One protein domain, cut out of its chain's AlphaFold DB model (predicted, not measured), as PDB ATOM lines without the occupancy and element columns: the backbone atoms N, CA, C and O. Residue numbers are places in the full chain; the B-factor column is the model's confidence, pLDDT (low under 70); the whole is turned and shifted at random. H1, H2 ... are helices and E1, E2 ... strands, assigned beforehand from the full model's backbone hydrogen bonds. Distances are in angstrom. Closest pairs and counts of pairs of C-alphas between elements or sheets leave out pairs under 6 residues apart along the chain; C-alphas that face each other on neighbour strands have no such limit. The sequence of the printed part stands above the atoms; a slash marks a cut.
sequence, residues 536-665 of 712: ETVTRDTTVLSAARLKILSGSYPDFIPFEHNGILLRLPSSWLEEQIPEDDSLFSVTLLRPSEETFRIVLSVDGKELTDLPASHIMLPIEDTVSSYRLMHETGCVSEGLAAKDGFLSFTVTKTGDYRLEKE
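This is residues 536 to 665 of the 712 residues of an uncharacterized protein of Eisenbergiella massiliensis (UniProt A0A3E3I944). Picture an elongated sandwich in which a sheet of six strands faces a smaller sheet of four, both twisted, the strands of the one crossing those of the other at 37 degrees. Two short helices, H1 and H2, lie side by side at one end; toward the other end, residues 635 to 648 run from E8 to E9, with short pairings to both. The printed part has 130 residues, with ten named strands and two named helices in the order E1 E2 H1 E3 E4 H2 E5 E6 E7 E8 E9 E10, and its class is mostly strand. The sheets, E1 E2 E5 E6 E10 E8 and E3 E4 E7 E9, are antiparallel throughout. It is compact, with a radius of gyration of the C-alphas of 14.8 A and spans of 47 by 28 by 25 A.

Start at E1, residues 536 to 538, an edge strand in a hairpin with E2, residues 542 to 546; N 537 is 2.9 A from O 544. H1, residues 547 to 556, only grazes both sheets. Next find the hairpin of E3, residues 560 to 565, and E4, residues 568 to 573, with N 563 and O 570 2.8 A apart. H2, residues 574 to 580, touches H1 at a shallow tilt of 17 degrees, opposite ways, the C-alphas of Ser 554 and Ser 574 being closest at 5.4 A. In both helices every O i to N i+4 pair is within hydrogen-bond range. E5, residues 587 to 596, is E2's neighbour, with N 590 and O 543 2.8 A apart, and forms a hairpin with E6, residues 599 to 606, with N 603 and O 591 2.9 A apart. E7, residues 613 to 622, bends by 82 degrees at residue 616 and is E4's neighbour, with N 571 and O 618 2.8 A apart. After E8, residues 629 to 634, look for E9, residues 649 to 656, the antiparallel neighbour of E7, with N 619 and O 652 2.9 A apart. E10, residues 658 to 665, has N 660 2.8 A from O 600 of E6 and O 663 2.8 A from N 631 of E8.

Find C-alpha 536 at (20.767, 30.262, 11.426), where E1 begins. E5 runs 28.7 A from C-alpha 587 at (25.444, 35.146, 15.051); E6 measures 24.3 A and E7 24.2 A. E10 ends at C-alpha 665 at (6.639, 67.869, 3.801).

The two C-alphas farthest apart, of Asp 585 and Val 627, are 47.2 A apart. The printed part has no cut, and E8 to E9 is the long link. Confidence is low at residues 622 to 629 and 637 to 649, among others.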
ATOM      1  N   GLU A 536      21.333  29.089  12.085       85.00
ATOM      2  CA  GLU A 536      20.767  30.262  11.426       85.00
ATOM      3  C   GLU A 536      19.243  30.174  11.522       85.00
ATOM      4  O   GLU A 536      18.698  29.075  11.657       85.00
ATOM      5  N   THR A 537      18.521  31.291  11.495       84.38
ATOM      6  CA  THR A 537      17.050  31.278  11.539       84.38
ATOM      7  C   THR A 537      16.455  32.476  10.817       84.38
ATOM      8  O   THR A 537      16.847  33.610  11.073       84.38
ATOM      9  N   VAL A 538      15.460  32.224   9.964       75.69
ATOM     10  CA  VAL A 538      14.647  33.269   9.326       75.69
ATOM     11  C   VAL A 538      13.203  33.176   9.823       75.69
ATOM     12  O   VAL A 538      12.588  32.106   9.800       75.69
ATOM     13  N   THR A 539      12.669  34.304  10.288       78.69
ATOM     14  CA  THR A 539      11.270  34.518  10.687       78.69
ATOM     15  C   THR A 539      10.612  35.552   9.760       78.69
ATOM     16  O   THR A 539      11.205  36.027   8.794       78.69
ATOM     17  N   ARG A 540       9.364  35.939  10.058       65.88
ATOM     18  CA  ARG A 540       8.646  37.013   9.349       65.88
ATOM     19  C   ARG A 540       9.332  38.385   9.458       65.88
ATOM     20  O   ARG A 540       9.197  39.197   8.548       65.88
ATOM     21  N   ASP A 541       9.997  38.657  10.574       76.62
ATOM     22  CA  ASP A 541      10.552  39.969  10.922       76.62
ATOM     23  C   ASP A 541      12.072  39.979  11.102       76.62
ATOM     24  O   ASP A 541      12.655  41.061  11.132       76.62
ATOM     25  N   THR A 542      12.692  38.802  11.237       83.81
ATOM     26  CA  THR A 542      14.066  38.635  11.704       83.81
ATOM     27  C   THR A 542      14.841  37.640  10.844       83.81
ATOM     28  O   THR A 542      14.345  36.563  10.516       83.81
ATOM     29  N   THR A 543      16.097  37.964  10.559       88.31
ATOM     30  CA  THR A 543      17.076  37.092   9.905       88.31
ATOM     31  C   THR A 543      18.316  36.980  10.787       88.31
ATOM     32  O   THR A 543      18.977  37.981  11.054       88.31
ATOM     33  N   VAL A 544      18.628  35.763  11.238       90.56
ATOM     34  CA  VAL A 544      19.805  35.414  12.050       90.56
ATOM     35  C   VAL A 544      20.748  34.557  11.212       90.56
ATOM     36  O   VAL A 544      20.379  33.444  10.835       90.56
ATOM     37  N   LEU A 545      21.953  35.054  10.933       88.31
ATOM     38  CA  LEU A 545      22.960  34.401  10.087       88.31
ATOM     39  C   LEU A 545      24.264  34.173  10.852       88.31
ATOM     40  O   LEU A 545      24.635  34.967  11.715       88.31
ATOM     41  N   SER A 546      24.981  33.112  10.492       89.31
ATOM     42  CA  SER A 546      26.335  32.856  10.989       89.31
ATOM     43  C   SER A 546      27.385  33.721  10.289       89.31
ATOM     44  O   SER A 546      27.217  34.125   9.132       89.31
ATOM     45  N   ALA A 547      28.524  33.917  10.955       86.19
ATOM     46  CA  ALA A 547      29.736  34.474  10.355       86.19
ATOM     47  C   ALA A 547      30.110  33.789   9.023       86.19
ATOM     48  O   ALA A 547      30.436  34.458   8.041       86.19
ATOM     49  N   ALA A 548      30.005  32.455   8.966       82.94
ATOM     50  CA  ALA A 548      30.284  31.654   7.774       82.94
ATOM     51  C   ALA A 548      29.392  32.037   6.584       82.94
ATOM     52  O   ALA A 548      29.885  32.265   5.477       82.94
ATOM     53  N   ARG A 549      28.080  32.173   6.806       87.62
ATOM     54  CA  ARG A 549      27.136  32.593   5.763       87.62
ATOM     55  C   ARG A 549      27.365  34.030   5.324       87.62
ATOM     56  O   ARG A 549      27.257  34.302   4.133       87.62
ATOM     57  N   LEU A 550      27.705  34.932   6.241       85.56
ATOM     58  CA  LEU A 550      27.966  36.333   5.900       85.56
ATOM     59  C   LEU A 550      29.227  36.499   5.043       85.56
ATOM     60  O   LEU A 550      29.186  37.279   4.097       85.56
ATOM     61  N   LYS A 551      30.271  35.690   5.267       84.19
ATOM     62  CA  LYS A 551      31.453  35.607   4.382       84.19
ATOM     63  C   LYS A 551      31.137  35.037   2.991       84.19
ATOM     64  O   LYS A 551      31.749  35.428   2.004       84.19
ATOM     65  N   ILE A 552      30.182  34.108   2.887       81.25
ATOM     66  CA  ILE A 552      29.700  33.618   1.583       81.25
ATOM     67  C   ILE A 552      28.894  34.719   0.877       81.25
ATOM     68  O   ILE A 552      29.104  34.980  -0.307       81.25
ATOM     69  N   LEU A 553      28.006  35.401   1.608       79.25
ATOM     70  CA  LEU A 553      27.181  36.482   1.073       79.25
ATOM     71  C   LEU A 553      28.005  37.702   0.649       79.25
ATOM     72  O   LEU A 553      27.671  38.283  -0.375       79.25
ATOM     73  N   SER A 554      29.085  38.069   1.346       80.62
ATOM     74  CA  SER A 554      29.971  39.158   0.900       80.62
ATOM     75  C   SER A 554      30.712  38.819  -0.401       80.62
ATOM     76  O   SER A 554      30.967  39.709  -1.211       80.62
ATOM     77  N   GLY A 555      30.963  37.531  -0.670       71.56
ATOM     78  CA  GLY A 555      31.458  37.051  -1.963       71.56
ATOM     79  C   GLY A 555      30.442  37.173  -3.108       71.56
ATOM     80  O   GLY A 555      30.832  37.454  -4.239       71.56
ATOM     81  N   SER A 556      29.144  36.990  -2.835       68.31
ATOM     82  CA  SER A 556      28.062  37.169  -3.826       68.31
ATOM     83  C   SER A 556      27.589  38.622  -3.966       68.31
ATOM     84  O   SER A 556      27.109  39.014  -5.029       68.31
ATOM     85  N   TYR A 557      27.731  39.422  -2.909       68.25
ATOM     86  CA  TYR A 557      27.291  40.811  -2.811       68.25
ATOM     87  C   TYR A 557      28.455  41.684  -2.307       68.25
ATOM     88  O   TYR A 557      28.539  41.955  -1.107       68.25
ATOM     89  N   PRO A 558      29.365  42.138  -3.188       76.94
ATOM     90  CA  PRO A 558      30.595  42.815  -2.769       76.94
ATOM     91  C   PRO A 558      30.365  44.197  -2.133       76.94
ATOM     92  O   PRO A 558      31.144  44.609  -1.276       76.94
ATOM     93  N   ASP A 559      29.298  44.905  -2.522       71.44
ATOM     94  CA  ASP A 559      29.030  46.272  -2.055       71.44
ATOM     95  C   ASP A 559      28.100  46.318  -0.826       71.44
ATOM     96  O   ASP A 559      28.443  46.917   0.198       71.44
ATOM     97  N   PHE A 560      26.919  45.690  -0.912       82.38
ATOM     98  CA  PHE A 560      25.921  45.669   0.164       82.38
ATOM     99  C   PHE A 560      25.166  44.337   0.221       82.38
ATOM    100  O   PHE A 560      24.645  43.889  -0.800       82.38
ATOM    101  N   ILE A 561      24.980  43.789   1.424       82.06
ATOM    102  CA  ILE A 561      24.072  42.661   1.671       82.06
ATOM    103  C   ILE A 561      22.650  43.212   1.915       82.06
ATOM    104  O   ILE A 561      22.467  44.055   2.805       82.06
ATOM    105  N   PRO A 562      21.638  42.787   1.130       79.44
ATOM    106  CA  PRO A 562      20.245  43.172   1.334       79.44
ATOM    107  C   PRO A 562      19.559  42.309   2.403       79.44
ATOM    108  O   PRO A 562      19.715  41.091   2.434       79.44
ATOM    109  N   PHE A 563      18.734  42.944   3.231       81.31
ATOM    110  CA  PHE A 563      17.818  42.312   4.178       81.31
ATOM    111  C   PHE A 563      16.427  42.909   3.980       81.31
ATOM    112  O   PHE A 563      16.281  44.132   4.013       81.31
ATOM    113  N   GLU A 564      15.409  42.071   3.790       78.62
ATOM    114  CA  GLU A 564      14.040  42.528   3.549       78.62
ATOM    115  C   GLU A 564      13.041  41.858   4.493       78.62
ATOM    116  O   GLU A 564      12.923  40.636   4.519       78.62
ATOM    117  N   HIS A 565      12.298  42.667   5.250       70.88
ATOM    118  CA  HIS A 565      11.170  42.216   6.068       70.88
ATOM    119  C   HIS A 565      10.106  43.315   6.158       70.88
ATOM    120  O   HIS A 565      10.428  44.499   6.216       70.88
ATOM    121  N   ASN A 566       8.826  42.926   6.213       71.50
ATOM    122  CA  ASN A 566       7.681  43.835   6.388       71.50
ATOM    123  C   ASN A 566       7.663  45.040   5.410       71.50
ATOM    124  O   ASN A 566       7.297  46.151   5.795       71.50
ATOM    125  N   GLY A 567       8.075  44.833   4.152       66.12
ATOM    126  CA  GLY A 567       8.145  45.891   3.136       66.12
ATOM    127  C   GLY A 567       9.226  46.943   3.414       66.12
ATOM    128  O   GLY A 567       9.061  48.103   3.044       66.12
ATOM    129  N   ILE A 568      10.293  46.571   4.121       78.69
ATOM    130  CA  ILE A 568      11.473  47.396   4.373       78.69
ATOM    131  C   ILE A 568      12.670  46.672   3.768       78.69
ATOM    132  O   ILE A 568      13.039  45.612   4.270       78.69
ATOM    133  N   LEU A 569      13.304  47.254   2.748       79.88
ATOM    134  CA  LEU A 569      14.582  46.766   2.230       79.88
ATOM    135  C   LEU A 569      15.722  47.571   2.859       79.88
ATOM    136  O   LEU A 569      15.875  48.757   2.566       79.88
ATOM    137  N   LEU A 570      16.538  46.928   3.693       88.50
ATOM    138  CA  LEU A 570      17.755  47.483   4.283       88.50
ATOM    139  C   LEU A 570      18.991  46.902   3.580       88.50
ATOM    140  O   LEU A 570      19.194  45.693   3.564       88.50
ATOM    141  N   ARG A 571      19.852  47.762   3.037       85.12
ATOM    142  CA  ARG A 571      21.139  47.393   2.428       85.12
ATOM    143  C   ARG A 571      22.283  47.834   3.336       85.12
ATOM    144  O   ARG A 571      22.533  49.035   3.479       85.12
ATOM    145  N   LEU A 572      22.967  46.862   3.937       90.56
ATOM    146  CA  LEU A 572      24.113  47.068   4.829       90.56
ATOM    147  C   LEU A 572      25.427  46.847   4.058       90.56
ATOM    148  O   LEU A 572      25.522  45.844   3.352       90.56
ATOM    149  N   PRO A 573      26.438  47.732   4.168       91.75
ATOM    150  CA  PRO A 573      27.721  47.551   3.488       91.75
ATOM    151  C   PRO A 573      28.401  46.239   3.881       91.75
ATOM    152  O   PRO A 573      28.597  45.976   5.072       91.75
ATOM    153  N   SER A 574      28.801  45.441   2.891       85.88
ATOM    154  CA  SER A 574      29.346  44.094   3.113       85.88
ATOM    155  C   SER A 574      30.641  44.124   3.931       85.88
ATOM    156  O   SER A 574      30.802  43.352   4.873       85.88
ATOM    157  N   SER A 575      31.515  45.096   3.657       87.88
ATOM    158  CA  SER A 575      32.764  45.316   4.399       87.88
ATOM    159  C   SER A 575      32.552  45.685   5.871       87.88
ATOM    160  O   SER A 575      33.319  45.259   6.728       87.88
ATOM    161  N   TRP A 576      31.500  46.443   6.199       91.25
ATOM    162  CA  TRP A 576      31.195  46.776   7.593       91.25
ATOM    163  C   TRP A 576      30.662  45.565   8.361       91.25
ATOM    164  O   TRP A 576      30.993  45.400   9.533       91.25
ATOM    165  N   LEU A 577      29.867  44.709   7.708       88.06
ATOM    166  CA  LEU A 577      29.386  43.465   8.312       88.06
ATOM    167  C   LEU A 577      30.549  42.538   8.677       88.06
ATOM    168  O   LEU A 577      30.573  42.031   9.794       88.06
ATOM    169  N   GLU A 578      31.548  42.392   7.802       83.50
ATOM    170  CA  GLU A 578      32.775  41.644   8.114       83.50
ATOM    171  C   GLU A 578      33.535  42.222   9.322       83.50
ATOM    172  O   GLU A 578      34.059  41.462  10.132       83.50
ATOM    173  N   GLU A 579      33.552  43.549   9.505       85.06
ATOM    174  CA  GLU A 579      34.164  44.198  10.677       85.06
ATOM    175  C   GLU A 579      33.366  44.025  11.986       85.06
ATOM    176  O   GLU A 579      33.947  44.147  13.067       85.06
ATOM    177  N   GLN A 580      32.047  43.786  11.929       81.50
ATOM    178  CA  GLN A 580      31.209  43.660  13.135       81.50
ATOM    179  C   GLN A 580      31.184  42.252  13.739       81.50
ATOM    180  O   GLN A 580      30.720  42.099  14.869       81.50
ATOM    181  N   ILE A 581      31.652  41.238  13.012       80.69
ATOM    182  CA  ILE A 581      31.565  39.825  13.399       80.69
ATOM    183  C   ILE A 581      32.913  39.405  14.020       80.69
ATOM    184  O   ILE A 581      33.890  39.252  13.287       80.69
ATOM    185  N   PRO A 582      33.017  39.261  15.356       69.12
ATOM    186  CA  PRO A 582      34.309  39.092  16.022       69.12
ATOM    187  C   PRO A 582      34.890  37.675  15.911       69.12
ATOM    188  O   PRO A 582      36.114  37.538  15.898       69.12
ATOM    189  N   GLU A 583      34.046  36.639  15.859       78.44
ATOM    190  CA  GLU A 583      34.450  35.227  15.876       78.44
ATOM    191  C   GLU A 583      33.666  34.412  14.822       78.44
ATOM    192  O   GLU A 583      32.604  34.823  14.353       78.44
ATOM    193  N   ASP A 584      34.208  33.264  14.399       75.44
ATOM    194  CA  ASP A 584      33.632  32.440  13.317       75.44
ATOM    195  C   ASP A 584      32.323  31.723  13.703       75.44
ATOM    196  O   ASP A 584      31.621  31.199  12.833       75.44
ATOM    197  N   ASP A 585      31.985  31.697  14.992       80.88
ATOM    198  CA  ASP A 585      30.737  31.164  15.539       80.88
ATOM    199  C   ASP A 585      29.706  32.243  15.914       80.88
ATOM    200  O   ASP A 585      28.580  31.899  16.284       80.88
ATOM    201  N   SER A 586      30.040  33.528  15.735       86.62
ATOM    202  CA  SER A 586      29.125  34.643  15.985       86.62
ATOM    203  C   SER A 586      27.872  34.599  15.101       86.62
ATOM    204  O   SER A 586      27.921  34.304  13.898       86.62
ATOM    205  N   LEU A 587      26.742  34.978  15.699       88.75
ATOM    206  CA  LEU A 587      25.444  35.146  15.051       88.75
ATOM    207  C   LEU A 587      25.090  36.630  14.919       88.75
ATOM    208  O   LEU A 587      24.957  37.351  15.910       88.75
ATOM    209  N   PHE A 588      24.861  37.075  13.687       93.12
ATOM    210  CA  PHE A 588      24.338  38.403  13.381       93.12
ATOM    211  C   PHE A 588      22.830  38.327  13.148       93.12
ATOM    212  O   PHE A 588      22.364  37.506  12.359       93.12
ATOM    213  N   SER A 589      22.065  39.189  13.816       92.75
ATOM    214  CA  SER A 589      20.607  39.251  13.718       92.75
ATOM    215  C   SER A 589      20.151  40.605  13.192       92.75
ATOM    216  O   SER A 589      20.501  41.641  13.760       92.75
ATOM    217  N   VAL A 590      19.298  40.582  12.167       93.62
ATOM    218  CA  VAL A 590      18.593  41.739  11.603       93.62
ATOM    219  C   VAL A 590      17.106  41.592  11.855       93.62
ATOM    220  O   VAL A 590      16.528  40.630  11.370       93.62
ATOM    221  N   THR A 591      16.479  42.543  12.545       91.06
ATOM    222  CA  THR A 591      15.020  42.603  12.717       91.06
ATOM    223  C   THR A 591      14.486  43.922  12.162       91.06
ATOM    224  O   THR A 591      14.910  44.993  12.604       91.06
ATOM    225  N   LEU A 592      13.539  43.862  11.218       87.31
ATOM    226  CA  LEU A 592      12.883  45.044  10.637       87.31
ATOM    227  C   LEU A 592      11.374  44.974  10.886       87.31
ATOM    228  O   LEU A 592      10.697  44.036  10.462       87.31
ATOM    229  N   LEU A 593      10.832  45.985  11.563       84.31
ATOM    230  CA  LEU A 593       9.408  46.076  11.904       84.31
ATOM    231  C   LEU A 593       8.787  47.298  11.229       84.31
ATOM    232  O   LEU A 593       9.379  48.374  11.269       84.31
ATOM    233  N   ARG A 594       7.570  47.165  10.693       83.81
ATOM    234  CA  ARG A 594       6.763  48.272  10.143       83.81
ATOM    235  C   ARG A 594       5.441  48.381  10.920       83.81
ATOM    236  O   ARG A 594       4.472  47.727  10.542       83.81
ATOM    237  N   PRO A 595       5.386  49.115  12.053       81.00
ATOM    238  CA  PRO A 595       4.160  49.233  12.849       81.00
ATOM    239  C   PRO A 595       3.021  49.994  12.150       81.00
ATOM    240  O   PRO A 595       1.860  49.811  12.514       81.00
ATOM    241  N   SER A 596       3.340  50.852  11.176       79.12
ATOM    242  CA  SER A 596       2.383  51.549  10.307       79.12
ATOM    243  C   SER A 596       3.062  52.003   9.010       79.12
ATOM    244  O   SER A 596       4.284  51.969   8.914       79.12
ATOM    245  N   GLU A 597       2.299  52.511   8.039       72.88
ATOM    246  CA  GLU A 597       2.865  53.072   6.798       72.88
ATOM    247  C   GLU A 597       3.842  54.236   7.019       72.88
ATOM    248  O   GLU A 597       4.773  54.433   6.246       72.88
ATOM    249  N   GLU A 598       3.665  54.986   8.106       82.69
ATOM    250  CA  GLU A 598       4.501  56.142   8.442       82.69
ATOM    251  C   GLU A 598       5.650  55.799   9.402       82.69
ATOM    252  O   GLU A 598       6.453  56.680   9.707       82.69
ATOM    253  N   THR A 599       5.740  54.569   9.930       88.25
ATOM    254  CA  THR A 599       6.740  54.216  10.955       88.25
ATOM    255  C   THR A 599       7.387  52.858  10.734       88.25
ATOM    256  O   THR A 599       6.736  51.876  10.381       88.25
ATOM    257  N   PHE A 600       8.683  52.779  11.017       90.19
ATOM    258  CA  PHE A 600       9.426  51.525  11.009       90.19
ATOM    259  C   PHE A 600      10.506  51.514  12.090       90.19
ATOM    260  O   PHE A 600      10.856  52.550  12.653       90.19
ATOM    261  N   ARG A 601      11.050  50.334  12.376       92.12
ATOM    262  CA  ARG A 601      12.140  50.126  13.328       92.12
ATOM    263  C   ARG A 601      13.182  49.198  12.730       92.12
ATOM    264  O   ARG A 601      12.835  48.147  12.194       92.12
ATOM    265  N   ILE A 602      14.447  49.571  12.889       94.25
ATOM    266  CA  ILE A 602      15.599  48.714  12.599       94.25
ATOM    267  C   ILE A 602      16.191  48.275  13.939       94.25
ATOM    268  O   ILE A 602      16.518  49.130  14.762       94.25
ATOM    269  N   VAL A 603      16.369  46.972  14.148       94.12
ATOM    270  CA  VAL A 603      17.170  46.417  15.250       94.12
ATOM    271  C   VAL A 603      18.222  45.490  14.656       94.12
ATOM    272  O   VAL A 603      17.916  44.643  13.821       94.12
ATOM    273  N   LEU A 604      19.472  45.662  15.079       94.50
ATOM    274  CA  LEU A 604      20.607  44.845  14.656       94.50
ATOM    275  C   LEU A 604      21.349  44.377  15.897       94.50
ATOM    276  O   LEU A 604      21.503  45.159  16.835       94.50
ATOM    277  N   SER A 605      21.841  43.143  15.911       92.50
ATOM    278  CA  SER A 605      22.702  42.658  16.992       92.50
ATOM    279  C   SER A 605      23.729  41.640  16.511       92.50
ATOM    280  O   SER A 605      23.509  40.950  15.519       92.50
ATOM    281  N   VAL A 606      24.840  41.545  17.241       92.00
ATOM    282  CA  VAL A 606      25.826  40.460  17.134       92.00
ATOM    283  C   VAL A 606      25.838  39.749  18.481       92.00
ATOM    284  O   VAL A 606      25.980  40.405  19.513       92.00
ATOM    285  N   ASP A 607      25.611  38.438  18.487       88.12
ATOM    286  CA  ASP A 607      25.564  37.594  19.690       88.12
ATOM    287  C   ASP A 607      24.620  38.135  20.786       88.12
ATOM    288  O   ASP A 607      24.900  38.105  21.985       88.12
ATOM    289  N   GLY A 608      23.480  38.686  20.354       82.62
ATOM    290  CA  GLY A 608      22.461  39.288  21.222       82.62
ATOM    291  C   GLY A 608      22.816  40.674  21.782       82.62
ATOM    292  O   GLY A 608      22.018  41.254  22.519       82.62
ATOM    293  N   LYS A 609      23.978  41.240  21.436       89.69
ATOM    294  CA  LYS A 609      24.344  42.623  21.758       89.69
ATOM    295  C   LYS A 609      23.905  43.555  20.630       89.69
ATOM    296  O   LYS A 609      24.432  43.480  19.522       89.69
ATOM    297  N   GLU A 610      22.965  44.453  20.922       91.12
ATOM    298  CA  GLU A 610      22.463  45.427  19.946       91.12
ATOM    299  C   GLU A 610      23.560  46.384  19.437       91.12
ATOM    300  O   GLU A 610      24.417  46.852  20.197       91.12
ATOM    301  N   LEU A 611      23.506  46.691  18.138       92.12
ATOM    302  CA  LEU A 611      24.329  47.689  17.457       92.12
ATOM    303  C   LEU A 611      23.500  48.962  17.260       92.12
ATOM    304  O   LEU A 611      22.437  48.905  16.649       92.12
ATOM    305  N   THR A 612      23.975  50.104  17.765       87.12
ATOM    306  CA  THR A 612      23.236  51.388  17.762       87.12
ATOM    307  C   THR A 612      23.562  52.308  16.590       87.12
ATOM    308  O   THR A 612      22.747  53.144  16.199       87.12
ATOM    309  N   ASP A 613      24.773  52.195  16.053       87.81
ATOM    310  CA  ASP A 613      25.299  53.053  15.000       87.81
ATOM    311  C   ASP A 613      25.542  52.215  13.744       87.81
ATOM    312  O   ASP A 613      26.023  51.084  13.826       87.81
ATOM    313  N   LEU A 614      25.196  52.780  12.588       88.00
ATOM    314  CA  LEU A 614      25.359  52.157  11.278       88.00
ATOM    315  C   LEU A 614      26.313  52.972  10.399       88.00
ATOM    316  O   LEU A 614      26.371  54.201  10.525       88.00
ATOM    317  N   PRO A 615      27.017  52.328   9.450       87.94
ATOM    318  CA  PRO A 615      27.636  53.034   8.338       87.94
ATOM    319  C   PRO A 615      26.528  53.636   7.458       87.94
ATOM    320  O   PRO A 615      25.342  53.399   7.691       87.94
ATOM    321  N   ALA A 616      26.900  54.379   6.413       84.50
ATOM    322  CA  ALA A 616      25.947  54.878   5.421       84.50
ATOM    323  C   ALA A 616      25.230  53.705   4.718       84.50
ATOM    324  O   ALA A 616      25.728  53.136   3.748       84.50
ATOM    325  N   SER A 617      24.068  53.340   5.254       85.75
ATOM    326  CA  SER A 617      23.270  52.182   4.861       85.75
ATOM    327  C   SER A 617      22.012  52.675   4.166       85.75
ATOM    328  O   SER A 617      21.490  53.733   4.520       85.75
ATOM    329  N   HIS A 618      21.513  51.942   3.179       81.44
ATOM    330  CA  HIS A 618      20.376  52.403   2.380       81.44
ATOM    331  C   HIS A 618      19.108  51.682   2.811       81.44
ATOM    332  O   HIS A 618      19.109  50.458   2.923       81.44
ATOM    333  N   ILE A 619      18.035  52.435   3.040       84.62
ATOM    334  CA  ILE A 619      16.702  51.889   3.278       84.62
ATOM    335  C   ILE A 619      15.768  52.305   2.148       84.62
ATOM    336  O   ILE A 619      15.777  53.464   1.729       84.62
ATOM    337  N   MET A 620      14.966  51.359   1.666       78.50
ATOM    338  CA  MET A 620      13.948  51.586   0.648       78.50
ATOM    339  C   MET A 620      12.580  51.140   1.172       78.50
ATOM    340  O   MET A 620      12.459  50.074   1.780       78.50
ATOM    341  N   LEU A 621      11.569  51.984   0.963       77.88
ATOM    342  CA  LEU A 621      10.208  51.817   1.474       77.88
ATOM    343  C   LEU A 621       9.199  52.078   0.340       77.88
ATOM    344  O   LEU A 621       9.289  53.136  -0.284       77.88
ATOM    345  N   PRO A 622       8.233  51.180   0.068       68.06
ATOM    346  CA  PRO A 622       7.125  51.457  -0.842       68.06
ATOM    347  C   PRO A 622       6.208  52.547  -0.281       68.06
ATOM    348  O   PRO A 622       6.012  52.639   0.940       68.06
ATOM    349  N   ILE A 623       5.645  53.342  -1.192       67.75
ATOM    350  CA  ILE A 623       4.774  54.485  -0.915       67.75
ATOM    351  C   ILE A 623       3.653  54.600  -1.966       67.75
ATOM    352  O   ILE A 623       3.900  54.518  -3.162       67.75
ATOM    353  N   GLU A 624       2.423  54.867  -1.514       57.47
ATOM    354  CA  GLU A 624       1.247  55.088  -2.379       57.47
ATOM    355  C   GLU A 624       1.216  56.484  -3.051       57.47
ATOM    356  O   GLU A 624       0.613  56.663  -4.107       57.47
ATOM    357  N   ASP A 625       1.840  57.496  -2.437       60.75
ATOM    358  CA  ASP A 625       1.828  58.906  -2.862       60.75
ATOM    359  C   ASP A 625       3.146  59.305  -3.551       60.75
ATOM    360  O   ASP A 625       4.134  59.653  -2.905       60.75
ATOM    361  N   THR A 626       3.151  59.294  -4.884       58.38
ATOM    362  CA  THR A 626       4.313  59.659  -5.719       58.38
ATOM    363  C   THR A 626       4.503  61.169  -5.920       58.38
ATOM    364  O   THR A 626       5.438  61.587  -6.603       58.38
ATOM    365  N   VAL A 627       3.625  62.006  -5.357       56.03
ATOM    366  CA  VAL A 627       3.575  63.459  -5.621       56.03
ATOM    367  C   VAL A 627       4.192  64.270  -4.475       56.03
ATOM    368  O   VAL A 627       4.569  65.429  -4.654       56.03
ATOM    369  N   SER A 628       4.306  63.672  -3.292       62.69
ATOM    370  CA  SER A 628       4.725  64.353  -2.066       62.69
ATOM    371  C   SER A 628       6.172  64.032  -1.688       62.69
ATOM    372  O   SER A 628       6.622  62.897  -1.818       62.69
ATOM    373  N   SER A 629       6.914  65.014  -1.165       68.31
ATOM    374  CA  SER A 629       8.238  64.762  -0.583       68.31
ATOM    375  C   SER A 629       8.128  64.356   0.886       68.31
ATOM    376  O   SER A 629       7.290  64.870   1.630       68.31
ATOM    377  N   TYR A 630       9.011  63.457   1.312       76.81
ATOM    378  CA  TYR A 630       9.028  62.906   2.663       76.81
ATOM    379  C   TYR A 630      10.389  63.100   3.311       76.81
ATOM    380  O   TYR A 630      11.434  62.904   2.692       76.81
ATOM    381  N   ARG A 631      10.357  63.434   4.595       79.62
ATOM    382  CA  ARG A 631      11.519  63.578   5.459       79.62
ATOM    383  C   ARG A 631      11.573  62.405   6.425       79.62
ATOM    384  O   ARG A 631      10.580  62.103   7.084       79.62
ATOM    385  N   LEU A 632      12.737  61.774   6.550       86.56
ATOM    386  CA  LEU A 632      12.935  60.694   7.510       86.56
ATOM    387  C   LEU A 632      13.440  61.246   8.848       86.56
ATOM    388  O   LEU A 632      14.503  61.870   8.919       86.56
ATOM    389  N   MET A 633      12.684  60.970   9.910       83.56
ATOM    390  CA  MET A 633      12.952  61.399  11.279       83.56
ATOM    391  C   MET A 633      13.306  60.194  12.154       83.56
ATOM    392  O   MET A 633      12.508  59.270  12.291       83.56
ATOM    393  N   HIS A 634      14.483  60.213  12.779       88.56
ATOM    394  CA  HIS A 634      14.878  59.231  13.795       88.56
ATOM    395  C   HIS A 634      14.468  59.681  15.204       88.56
ATOM    396  O   HIS A 634      14.492  60.881  15.495       88.56
ATOM    397  N   GLU A 635      14.206  58.744  16.121       83.69
ATOM    398  CA  GLU A 635      13.893  59.035  17.533       83.69
ATOM    399  C   GLU A 635      14.923  59.944  18.238       83.69
ATOM    400  O   GLU A 635      14.558  60.786  19.061       83.69
ATOM    401  N   THR A 636      16.209  59.864  17.869       79.12
ATOM    402  CA  THR A 636      17.270  60.731  18.423       79.12
ATOM    403  C   THR A 636      17.359  62.113  17.757       79.12
ATOM    404  O   THR A 636      18.353  62.816  17.949       79.12
ATOM    405  N   GLY A 637      16.395  62.494  16.914       68.00
ATOM    406  CA  GLY A 637      16.402  63.750  16.156       68.00
ATOM    407  C   GLY A 637      17.401  63.794  14.993       68.00
ATOM    408  O   GLY A 637      17.735  64.878  14.516       68.00
ATOM    409  N   CYS A 638      17.904  62.638  14.542       60.12
ATOM    410  CA  CYS A 638      18.680  62.558  13.305       60.12
ATOM    411  C   CYS A 638      17.734  62.680  12.101       60.12
ATOM    412  O   CYS A 638      16.637  62.121  12.120       60.12
ATOM    413  N   VAL A 639      18.162  63.415  11.074       63.88
ATOM    414  CA  VAL A 639      17.397  63.661   9.848       63.88
ATOM    415  C   VAL A 639      18.183  63.094   8.678       63.88
ATOM    416  O   VAL A 639      19.342  63.468   8.498       63.88
ATOM    417  N   SER A 640      17.540  62.247   7.875       58.88
ATOM    418  CA  SER A 640      18.012  61.943   6.523       58.88
ATOM    419  C   SER A 640      17.218  62.789   5.533       58.88
ATOM    420  O   SER A 640      15.985  62.822   5.591       58.88
ATOM    421  N   GLU A 641      17.920  63.493   4.649       52.94
ATOM    422  CA  GLU A 641      17.307  64.087   3.462       52.94
ATOM    423  C   GLU A 641      17.098  62.960   2.442       52.94
ATOM    424  O   GLU A 641      18.049  62.274   2.071       52.94
ATOM    425  N   GLY A 642      15.852  62.748   2.016       48.47
ATOM    426  CA  GLY A 642      15.509  61.818   0.942       48.47
ATOM    427  C   GLY A 642      14.939  62.573  -0.250       48.47
ATOM    428  O   GLY A 642      14.235  63.569  -0.079       48.47
ATOM    429  N   LEU A 643      15.216  62.087  -1.458       48.72
ATOM    430  CA  LEU A 643      14.400  62.423  -2.620       48.72
ATOM    431  C   LEU A 643      13.302  61.367  -2.758       48.72
ATOM    432  O   LEU A 643      13.566  60.172  -2.615       48.72
ATOM    433  N   ALA A 644      12.092  61.804  -3.101       51.59
ATOM    434  CA  ALA A 644      11.107  60.903  -3.682       51.59
ATOM    435  C   ALA A 644      11.665  60.386  -5.020       51.59
ATOM    436  O   ALA A 644      12.044  61.188  -5.880       51.59
ATOM    437  N   ALA A 645      11.760  59.064  -5.180       44.53
ATOM    438  CA  ALA A 645      12.046  58.472  -6.479       44.53
ATOM    439  C   ALA A 645      10.767  58.471  -7.327       44.53
ATOM    440  O   ALA A 645       9.652  58.491  -6.805       44.53
ATOM    441  N   LYS A 646      10.933  58.456  -8.648       40.47
ATOM    442  CA  LYS A 646       9.851  58.684  -9.614       40.47
ATOM    443  C   LYS A 646       8.892  57.487  -9.762       40.47
ATOM    444  O   LYS A 646       7.896  57.589 -10.470       40.47
ATOM    445  N   ASP A 647       9.198  56.396  -9.059       48.41
ATOM    446  CA  ASP A 647       8.796  55.026  -9.388       48.41
ATOM    447  C   ASP A 647       8.181  54.283  -8.173       48.41
ATOM    448  O   ASP A 647       8.320  53.074  -8.041       48.41
ATOM    449  N   GLY A 648       7.539  55.000  -7.236       60.41
ATOM    450  CA  GLY A 648       6.747  54.391  -6.143       60.41
ATOM    451  C   GLY A 648       7.498  54.010  -4.855       60.41
ATOM    452  O   GLY A 648       6.919  53.378  -3.968       60.41
ATOM    453  N   PHE A 649       8.765  54.412  -4.706       67.25
ATOM    454  CA  PHE A 649       9.581  54.114  -3.521       67.25
ATOM    455  C   PHE A 649      10.252  55.363  -2.929       67.25
ATOM    456  O   PHE A 649      10.760  56.229  -3.644       67.25
ATOM    457  N   LEU A 650      10.322  55.424  -1.598       72.69
ATOM    458  CA  LEU A 650      11.196  56.341  -0.871       72.69
ATOM    459  C   LEU A 650      12.535  55.657  -0.587       72.69
ATOM    460  O   LEU A 650      12.562  54.524  -0.108       72.69
ATOM    461  N   SER A 651      13.636  56.368  -0.829       75.69
ATOM    462  CA  SER A 651      14.995  55.904  -0.535       75.69
ATOM    463  C   SER A 651      15.700  56.895   0.388       75.69
ATOM    464  O   SER A 651      15.748  58.093   0.102       75.69
ATOM    465  N   PHE A 652      16.253  56.397   1.495       82.12
ATOM    466  CA  PHE A 652      16.989  57.200   2.473       82.12
ATOM    467  C   PHE A 652      18.317  56.540   2.849       82.12
ATOM    468  O   PHE A 652      18.453  55.316   2.839       82.12
ATOM    469  N   THR A 653      19.283  57.354   3.277       85.06
ATOM    470  CA  THR A 653      20.493  56.861   3.952       85.06
ATOM    471  C   THR A 653      20.286  56.902   5.465       85.06
ATOM    472  O   THR A 653      20.028  57.968   6.029       85.06
ATOM    473  N   VAL A 654      20.418  55.758   6.133       87.00
ATOM    474  CA  VAL A 654      20.359  55.613   7.594       87.00
ATOM    475  C   VAL A 654      21.750  55.340   8.169       87.00
ATOM    476  O   VAL A 654      22.592  54.712   7.531       87.00
ATOM    477  N   THR A 655      21.991  55.849   9.378       89.31
ATOM    478  CA  THR A 655      23.273  55.761  10.109       89.31
ATOM    479  C   THR A 655      23.089  55.346  11.574       89.31
ATOM    480  O   THR A 655      24.025  55.414  12.371       89.31
ATOM    481  N   LYS A 656      21.881  54.906  11.951       89.00
ATOM    482  CA  LYS A 656      21.529  54.405  13.285       89.00
ATOM    483  C   LYS A 656      20.497  53.286  13.190       89.00
ATOM    484  O   LYS A 656      19.786  53.176  12.194       89.00
ATOM    485  N   THR A 657      20.418  52.478  14.237       92.06
ATOM    486  CA  THR A 657      19.255  51.627  14.521       92.06
ATOM    487  C   THR A 657      18.328  52.344  15.505       92.06
ATOM    488  O   THR A 657      18.744  53.307  16.154       92.06
ATOM    489  N   GLY A 658      17.082  51.882  15.609       89.81
ATOM    490  CA  GLY A 658      16.042  52.518  16.418       89.81
ATOM    491  C   GLY A 658      14.736  52.732  15.655       89.81
ATOM    492  O   GLY A 658      14.525  52.168  14.574       89.81
ATOM    493  N   ASP A 659      13.850  53.527  16.257       91.19
ATOM    494  CA  ASP A 659      12.535  53.868  15.714       91.19
ATOM    495  C   ASP A 659      12.614  55.080  14.761       91.19
ATOM    496  O   ASP A 659      13.238  56.111  15.042       91.19
ATOM    497  N   TYR A 660      11.928  54.960  13.628       90.88
ATOM    498  CA  TYR A 660      11.892  55.926  12.537       90.88
ATOM    499  C   TYR A 660      10.455  56.308  12.165       90.88
ATOM    500  O   TYR A 660       9.545  55.475  12.181       90.88
ATOM    501  N   ARG A 661      10.262  57.572  11.773       88.31
ATOM    502  CA  ARG A 661       9.001  58.106  11.242       88.31
ATOM    503  C   ARG A 661       9.224  58.867   9.937       88.31
ATOM    504  O   ARG A 661      10.154  59.664   9.830       88.31
ATOM    505  N   LEU A 662       8.327  58.661   8.980       86.38
ATOM    506  CA  LEU A 662       8.183  59.475   7.782       86.38
ATOM    507  C   LEU A 662       7.311  60.696   8.094       86.38
ATOM    508  O   LEU A 662       6.196  60.561   8.591       86.38
ATOM    509  N   GLU A 663       7.807  61.892   7.794       81.69
ATOM    510  CA  GLU A 663       7.026  63.130   7.844       81.69
ATOM    511  C   GLU A 663       6.860  63.674   6.426       81.69
ATOM    512  O   GLU A 663       7.839  63.987   5.750       81.69
ATOM    513  N   LYS A 664       5.610  63.780   5.969       75.38
ATOM    514  CA  LYS A 664       5.265  64.415   4.696       75.38
ATOM    515  C   LYS A 664       5.558  65.913   4.785       75.38
ATOM    516  O   LYS A 664       5.035  66.594   5.667       75.38
ATOM    517  N   GLU A 665       6.388  66.432   3.886       67.69
ATOM    518  CA  GLU A 665       6.639  67.869   3.801       67.69
ATOM    519  C   GLU A 665       5.553  68.530   2.940       67.69
ATOM    520  O   GLU A 665       5.391  68.211   1.761       67.69
TER     521      GLU A 665